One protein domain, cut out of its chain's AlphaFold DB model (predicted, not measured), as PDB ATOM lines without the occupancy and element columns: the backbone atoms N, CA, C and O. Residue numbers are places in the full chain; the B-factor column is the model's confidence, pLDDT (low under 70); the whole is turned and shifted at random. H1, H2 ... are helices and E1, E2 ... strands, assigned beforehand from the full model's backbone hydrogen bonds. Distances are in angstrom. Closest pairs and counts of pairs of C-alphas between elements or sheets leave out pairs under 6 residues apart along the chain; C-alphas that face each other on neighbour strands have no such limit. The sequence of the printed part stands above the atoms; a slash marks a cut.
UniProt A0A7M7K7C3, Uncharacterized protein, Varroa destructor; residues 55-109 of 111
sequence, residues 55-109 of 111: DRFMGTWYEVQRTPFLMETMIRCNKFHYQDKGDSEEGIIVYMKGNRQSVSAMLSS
ATOM      1  N   ASP A  55     111.697 128.113 147.656       89.19
ATOM      2  CA  ASP A  55     110.445 127.718 148.306       89.19
ATOM      3  C   ASP A  55     110.677 126.587 149.308       89.19
ATOM      4  O   ASP A  55     110.130 126.581 150.415       89.19
ATOM      5  N   ARG A  56     111.551 125.641 148.955       91.75
ATOM      6  CA  ARG A  56     111.914 124.519 149.832       91.75
ATOM      7  C   ARG A  56     112.820 124.914 150.990       91.75
ATOM      8  O   ARG A  56     112.889 124.171 151.970       91.75
ATOM      9  N   PHE A  57     113.525 126.035 150.890       92.31
ATOM     10  CA  PHE A  57     114.378 126.535 151.964       92.31
ATOM     11  C   PHE A  57     113.591 127.277 153.055       92.31
ATOM     12  O   PHE A  57     114.084 127.433 154.177       92.31
ATOM     13  N   MET A  58     112.368 127.723 152.758       93.62
ATOM     14  CA  MET A  58     111.539 128.474 153.701       93.62
ATOM     15  C   MET A  58     111.152 127.658 154.942       93.62
ATOM     16  O   MET A  58     111.126 126.428 154.952       93.62
ATOM     17  N   GLY A  59     110.810 128.367 156.019       93.06
ATOM     18  CA  GLY A  59     110.370 127.766 157.276       93.06
ATOM     19  C   GLY A  59     111.403 127.853 158.397       93.06
ATOM     20  O   GLY A  59     112.254 128.741 158.424       93.06
ATOM     21  N   THR A  60     111.275 126.982 159.407       93.75
ATOM     22  CA  THR A  60     112.100 127.047 160.625       93.75
ATOM     23  C   THR A  60     113.308 126.123 160.562       93.75
ATOM     24  O   THR A  60     113.162 124.907 160.480       93.75
ATOM     25  N   TRP A  61     114.485 126.712 160.741       94.38
ATOM     26  CA  TRP A  61     115.759 126.017 160.861       94.38
ATOM     27  C   TRP A  61     116.263 126.052 162.298       94.38
ATOM     28  O   TRP A  61     116.172 127.075 162.984       94.38
ATOM     29  N   TYR A  62     116.810 124.924 162.742       92.25
ATOM     30  CA  TYR A  62     117.411 124.768 164.060       92.25
ATOM     31  C   TYR A  62     118.924 124.775 163.921       92.25
ATOM     32  O   TYR A  62     119.496 124.005 163.151       92.25
ATOM     33  N   GLU A  63     119.571 125.645 164.679       90.38
ATOM     34  CA  GLU A  63     121.019 125.723 164.689       90.38
ATOM     35  C   GLU A  63     121.595 124.548 165.488       90.38
ATOM     36  O   GLU A  63     121.388 124.442 166.699       90.38
ATOM     37  N   VAL A  64     122.305 123.652 164.797       90.12
ATOM     38  CA  VAL A  64     122.960 122.488 165.416       90.12
ATOM     39  C   VAL A  64     124.320 122.875 165.995       90.12
ATOM     40  O   VAL A  64     124.648 122.508 167.121       90.12
ATOM     41  N   GLN A  65     125.106 123.636 165.231       87.31
ATOM     42  CA  GLN A  65     126.427 124.118 165.616       87.31
ATOM     43  C   GLN A  65     126.720 125.439 164.904       87.31
ATOM     44  O   GLN A  65     126.243 125.673 163.795       87.31
ATOM     45  N   ARG A  66     127.546 126.278 165.533       84.25
ATOM     46  CA  ARG A  66     128.061 127.511 164.941       84.25
ATOM     47  C   ARG A  66     129.540 127.704 165.236       84.25
ATOM     48  O   ARG A  66     130.061 127.175 166.223       84.25
ATOM     49  N   THR A  67     130.184 128.537 164.431       86.44
ATOM     50  CA  THR A  67     131.487 129.110 164.774       86.44
ATOM     51  C   THR A  67     131.310 130.107 165.926       86.44
ATOM     52  O   THR A  67     130.366 130.896 165.892       86.44
ATOM     53  N   PRO A  68     132.170 130.104 166.961       81.12
ATOM     54  CA  PRO A  68     132.026 131.016 168.090       81.12
ATOM     55  C   PRO A  68     132.077 132.486 167.650       81.12
ATOM     56  O   PRO A  68     133.100 132.958 167.159       81.12
ATOM     57  N   PHE A  69     130.983 133.218 167.867       80.88
ATOM     58  CA  PHE A  69     130.896 134.659 167.642       80.88
ATOM     59  C   PHE A  69     130.411 135.353 168.913       80.88
ATOM     60  O   PHE A  69     129.444 134.906 169.533       80.88
ATOM     61  N   LEU A  70     131.084 136.440 169.313       78.12
ATOM     62  CA  LEU A  70     130.899 137.069 170.626       78.12
ATOM     63  C   LEU A  70     129.430 137.407 170.916       78.12
ATOM     64  O   LEU A  70     128.944 137.107 172.004       78.12
ATOM     65  N   MET A  71     128.708 137.958 169.937       76.19
ATOM     66  CA  MET A  71     127.304 138.362 170.113       76.19
ATOM     67  C   MET A  71     126.341 137.184 170.302       76.19
ATOM     68  O   MET A  71     125.262 137.360 170.858       76.19
ATOM     69  N   GLU A  72     126.724 135.976 169.895       77.56
ATOM     70  CA  GLU A  72     125.868 134.793 169.991       77.56
ATOM     71  C   GLU A  72     126.246 133.890 171.170       77.56
ATOM     72  O   GLU A  72     125.496 132.975 171.503       77.56
ATOM     73  N   THR A  73     127.378 134.137 171.840       75.50
ATOM     74  CA  THR A  73     127.909 133.286 172.928       75.50
ATOM     75  C   THR A  73     126.901 132.966 174.040       75.50
ATOM     76  O   THR A  73     126.969 131.890 174.631       75.50
ATOM     77  N   MET A  74     125.931 133.850 174.287       77.75
ATOM     78  CA  MET A  74     124.904 133.690 175.327       77.75
ATOM     79  C   MET A  74     123.602 133.040 174.826       77.75
ATOM     80  O   MET A  74     122.668 132.830 175.599       77.75
ATOM     81  N   ILE A  75     123.515 132.704 173.537       79.94
ATOM     82  CA  ILE A  75     122.330 132.122 172.906       79.94
ATOM     83  C   ILE A  75     122.539 130.615 172.750       79.94
ATOM     84  O   ILE A  75     123.542 130.169 172.191       79.94
ATOM     85  N   ARG A  76     121.573 129.814 173.210       80.62
ATOM     86  CA  ARG A  76     121.532 128.355 173.020       80.62
ATOM     87  C   ARG A  76     120.227 127.944 172.354       80.62
ATOM     88  O   ARG A  76     119.205 128.592 172.574       80.62
ATOM     89  N   CYS A  77     120.273 126.854 171.585       84.06
ATOM     90  CA  CYS A  77     119.121 126.322 170.849       84.06
ATOM     91  C   CYS A  77     118.472 127.394 169.964       84.06
ATOM     92  O   CYS A  77     117.256 127.605 169.998       84.06
ATOM     93  N   ASN A  78     119.319 128.124 169.239       87.19
ATOM     94  CA  ASN A  78     118.872 129.181 168.360       87.19
ATOM     95  C   ASN A  78     118.085 128.585 167.191       87.19
ATOM     96  O   ASN A  78     118.370 127.481 166.719       87.19
ATOM     97  N   LYS A  79     117.070 129.309 166.740       91.50
ATOM     98  CA  LYS A  79     116.261 128.901 165.601       91.50
ATOM     99  C   LYS A  79     115.887 130.124 164.789       91.50
ATOM    100  O   LYS A  79     115.520 131.168 165.331       91.50
ATOM    101  N   PHE A  80     115.959 129.961 163.485       92.62
ATOM    102  CA  PHE A  80     115.679 131.003 162.519       92.62
ATOM    103  C   PHE A  80     114.437 130.612 161.749       92.62
ATOM    104  O   PHE A  80     114.192 129.428 161.519       92.62
ATOM    105  N   HIS A  81     113.622 131.591 161.390       94.19
ATOM    106  CA  HIS A  81     112.525 131.355 160.477       94.19
ATOM    107  C   HIS A  81     112.711 132.233 159.243       94.19
ATOM    108  O   HIS A  81     112.895 133.446 159.359       94.19
ATOM    109  N   TYR A  82     112.718 131.572 158.092       93.25
ATOM    110  CA  TYR A  82     112.955 132.146 156.778       93.25
ATOM    111  C   TYR A  82     111.610 132.292 156.075       93.25
ATOM    112  O   TYR A  82     110.842 131.328 156.012       93.25
ATOM    113  N   GLN A  83     111.321 133.501 155.603       90.94
ATOM    114  CA  GLN A  83     110.133 133.817 154.813       90.94
ATOM    115  C   GLN A  83     110.544 134.523 153.535       90.94
ATOM    116  O   GLN A  83     111.488 135.315 153.547       90.94
ATOM    117  N   ASP A  84     109.788 134.283 152.473       90.00
ATOM    118  CA  ASP A  84     109.901 135.062 151.253       90.00
ATOM    119  C   ASP A  84     109.507 136.525 151.523       90.00
ATOM    120  O   ASP A  84     108.594 136.809 152.310       90.00
ATOM    121  N   LYS A  85     110.250 137.461 150.932       84.88
ATOM    122  CA  LYS A  85     110.014 138.900 151.067       84.88
ATOM    123  C   LYS A  85     108.830 139.388 150.218       84.88
ATOM    124  O   LYS A  85     108.227 140.399 150.583       84.88
ATOM    125  N   GLY A  86     108.460 138.667 149.162       80.31
ATOM    126  CA  GLY A  86     107.343 138.960 148.269       80.31
ATOM    127  C   GLY A  86     107.701 139.762 147.007       80.31
ATOM    128  O   GLY A  86     108.830 140.209 146.809       80.31
ATOM    129  N   ASP A  87     106.670 139.961 146.178       69.31
ATOM    130  CA  ASP A  87     106.669 140.182 144.715       69.31
ATOM    131  C   ASP A  87     107.394 141.416 144.124       69.31
ATOM    132  O   ASP A  87     107.184 141.751 142.957       69.31
ATOM    133  N   SER A  88     108.250 142.122 144.860       66.25
ATOM    134  CA  SER A  88     109.060 143.207 144.277       66.25
ATOM    135  C   SER A  88     110.556 143.111 144.550       66.25
ATOM    136  O   SER A  88     111.323 143.824 143.903       66.25
ATOM    137  N   GLU A  89     110.986 142.227 145.450       66.19
ATOM    138  CA  GLU A  89     112.398 141.990 145.735       66.19
ATOM    139  C   GLU A  89     112.626 140.504 146.033       66.19
ATOM    140  O   GLU A  89     112.185 140.005 147.066       66.19
ATOM    141  N   GLU A  90     113.356 139.816 145.149       70.25
ATOM    142  CA  GLU A  90     113.864 138.462 145.391       70.25
ATOM    143  C   GLU A  90     114.761 138.491 146.634       70.25
ATOM    144  O   GLU A  90     115.897 138.972 146.618       70.25
ATOM    145  N   GLY A  91     114.221 138.042 147.761       79.25
ATOM    146  CA  GLY A  91     114.889 138.170 149.041       79.25
ATOM    147  C   GLY A  91     114.244 137.302 150.101       79.25
ATOM    148  O   GLY A  91     113.042 137.053 150.092       79.25
ATOM    149  N   ILE A  92     115.060 136.859 151.051       85.44
ATOM    150  CA  ILE A  92     114.604 136.048 152.173       85.44
ATOM    151  C   ILE A  92     114.710 136.892 153.439       85.44
ATOM    152  O   ILE A  92     115.783 137.384 153.791       85.44
ATOM    153  N   ILE A  93     113.594 137.055 154.143       88.44
ATOM    154  CA  ILE A  93     113.562 137.677 155.462       88.44
ATOM    155  C   ILE A  93     113.893 136.606 156.497       88.44
ATOM    156  O   ILE A  93     113.208 135.587 156.598       88.44
ATOM    157  N   VAL A  94     114.916 136.870 157.310       91.12
ATOM    158  CA  VAL A  94     115.348 135.978 158.389       91.12
ATOM    159  C   VAL A  94     115.089 136.642 159.727       91.12
ATOM    160  O   VAL A  94     115.547 137.754 159.981       91.12
ATOM    161  N   TYR A  95     114.388 135.945 160.616       88.38
ATOM    162  CA  TYR A  95     114.214 136.391 161.992       88.38
ATOM    163  C   TYR A  95     114.550 135.281 162.977       88.38
ATOM    164  O   TYR A  95     114.194 134.112 162.802       88.38
ATOM    165  N   MET A  96     115.238 135.670 164.047       85.56
ATOM    166  CA  MET A  96     115.499 134.791 165.178       85.56
ATOM    167  C   MET A  96     114.188 134.553 165.918       85.56
ATOM    168  O   MET A  96     113.589 135.467 166.486       85.56
ATOM    169  N   LYS A  97     113.739 133.303 165.956       81.81
ATOM    170  CA  LYS A  97     112.580 132.913 166.752       81.81
ATOM    171  C   LYS A  97     113.103 132.540 168.137       81.81
ATOM    172  O   LYS A  97     113.387 131.380 168.410       81.81
ATOM    173  N   GLY A  98     113.287 133.535 169.005       66.25
ATOM    174  CA  GLY A  98     113.844 133.326 170.344       66.25
ATOM    175  C   GLY A  98     113.105 132.235 171.135       66.25
ATOM    176  O   GLY A  98     111.877 132.143 171.102       66.25
ATOM    177  N   ASN A  99     113.853 131.404 171.867       60.12
ATOM    178  CA  ASN A  99     113.304 130.534 172.907       60.12
ATOM    179  C   ASN A  99     113.529 131.188 174.279       60.12
ATOM    180  O   ASN A  99     114.621 131.667 174.574       60.12
ATOM    181  N   ARG A 100     112.539 131.091 175.176       55.09
ATOM    182  CA  ARG A 100     112.592 131.495 176.604       55.09
ATOM    183  C   ARG A 100     113.711 130.801 177.422       55.09
ATOM    184  O   ARG A 100     113.868 131.050 178.612       55.09
ATOM    185  N   GLN A 101     114.490 129.920 176.794       55.03
ATOM    186  CA  GLN A 101     115.563 129.123 177.392       55.03
ATOM    187  C   GLN A 101     116.898 129.875 177.521       55.03
ATOM    188  O   GLN A 101     117.716 129.460 178.339       55.03
ATOM    189  N   SER A 102     117.112 130.984 176.798       53.47
ATOM    190  CA  SER A 102     118.338 131.795 176.935       53.47
ATOM    191  C   SER A 102     118.505 132.365 178.350       53.47
ATOM    192  O   SER A 102     119.601 132.346 178.900       53.47
ATOM    193  N   VAL A 103     117.404 132.772 178.989       54.78
ATOM    194  CA  VAL A 103     117.402 133.248 180.385       54.78
ATOM    195  C   VAL A 103     117.481 132.079 181.378       54.78
ATOM    196  O   VAL A 103     118.142 132.165 182.411       54.78
ATOM    197  N   SER A 104     116.835 130.950 181.063       51.53
ATOM    198  CA  SER A 104     116.718 129.821 181.997       51.53
ATOM    199  C   SER A 104     118.009 129.008 182.139       51.53
ATOM    200  O   SER A 104     118.268 128.477 183.217       51.53
ATOM    201  N   ALA A 105     118.840 128.931 181.093       55.00
ATOM    202  CA  ALA A 105     120.154 128.289 181.173       55.00
ATOM    203  C   ALA A 105     121.121 129.049 182.103       55.00
ATOM    204  O   ALA A 105     121.964 128.429 182.744       55.00
ATOM    205  N   MET A 106     120.959 130.372 182.229       52.22
ATOM    206  CA  MET A 106     121.759 131.204 183.133       52.22
ATOM    207  C   MET A 106     121.354 131.005 184.602       52.22
ATOM    208  O   MET A 106     122.213 130.931 185.472       52.22
ATOM    209  N   LEU A 107     120.058 130.818 184.880       56.09
ATOM    210  CA  LEU A 107     119.550 130.544 186.234       56.09
ATOM    211  C   LEU A 107     119.864 129.124 186.730       56.09
ATOM    212  O   LEU A 107     119.939 128.898 187.933       56.09
ATOM    213  N   SER A 108     120.070 128.172 185.817       57.66
ATOM    214  CA  SER A 108     120.457 126.798 186.156       57.66
ATOM    215  C   SER A 108     121.940 126.645 186.499       57.66
ATOM    216  O   SER A 108     122.302 125.631 187.082       57.66
ATOM    217  N   SER A 109     122.798 127.597 186.118       55.53
ATOM    218  CA  SER A 109     124.244 127.536 186.388       55.53
ATOM    219  C   SER A 109     124.637 128.162 187.734       55.53
ATOM    220  O   SER A 109     125.808 128.112 188.103       55.53
TER     221      SER A 109
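AT A GLANCE: This is residues 55 to 109 of the 111 residues of an uncharacterized protein of Varroa destructor (UniProt A0A7M7K7C3). A narrow three-stranded sheet of E1, E2 and E3 has a short helix, H1, set off beyond one end of it, and the long loop between E1 and E2 swings away from the sheet, with residues 67 to 73 sticking out. The helix makes one end of the long axis, and the loop between E2 and E3 makes the other. The printed part has 55 residues, with three named strands and then one named helix, in the order E1, E2, E3, H1; the sheet runs E1, E2, E3, all antiparallel. The class is mixed, helices and strands, but under half of the residues, 24 of 55, are in named elements. The whole is loose, with a radius of gyration of the C-alphas of 14.1 A and spans of 47 by 21 by 17 A.

IN THESE COORDINATES: Begin at Asp 55 and go on to C-alpha 59 at (110.370, 127.766, 157.276), where E1 begins; it covers residues 59 to 62, 10.2 A from first to last C-alpha. Residues 63 to 78 hold no named element. Find C-alpha 79 at (116.261, 128.901, 165.601); from there E2, residues 79 to 84, runs 16.9 A. E3 follows as residues 92 to 96, 13.1 A long. H1, residues 101 to 109, spans 12.6 A and ends at C-alpha 109, at (124.244, 127.536, 186.388).

HOW THE PARTS SIT: Start from E2, the inner strand; E1 and E3 are the edge strands. The three form a meander, each strand the antiparallel neighbour of the one before. E1 and E2 are a hairpin, their directions at 157 degrees; look at C-alphas 60 and 81, which face each other at 4.3 A, and at N 61 and O 80, within hydrogen-bond range at 2.8 A. E2 and E3 are a hairpin too, at 155 degrees; C-alphas 80 and 96 face each other at 4.6 A, and N 93 and O 83 are 2.8 A apart, within hydrogen-bond range. H1 is not on the sheet, with 0 pairs of C-alphas within 10 A, and it is apart from E1 and E2. In H1, 3 of 5 O i to N i+4 pairs are within hydrogen-bond range.

THE WHOLE: The two C-alphas farthest apart are those of Ser 88 and Ser 109, 47.4 A. The link from E1 to E2 is long, with 16 residues; that from E2 to E3 is short, with 7, and that from E3 to H1 is tight, with 4. The printed part has no cut. Its mean pLDDT is 78.5; the model's confidence is under 70 at residues 87 to 89 and 98 to 109, and H1 has a mean of 55.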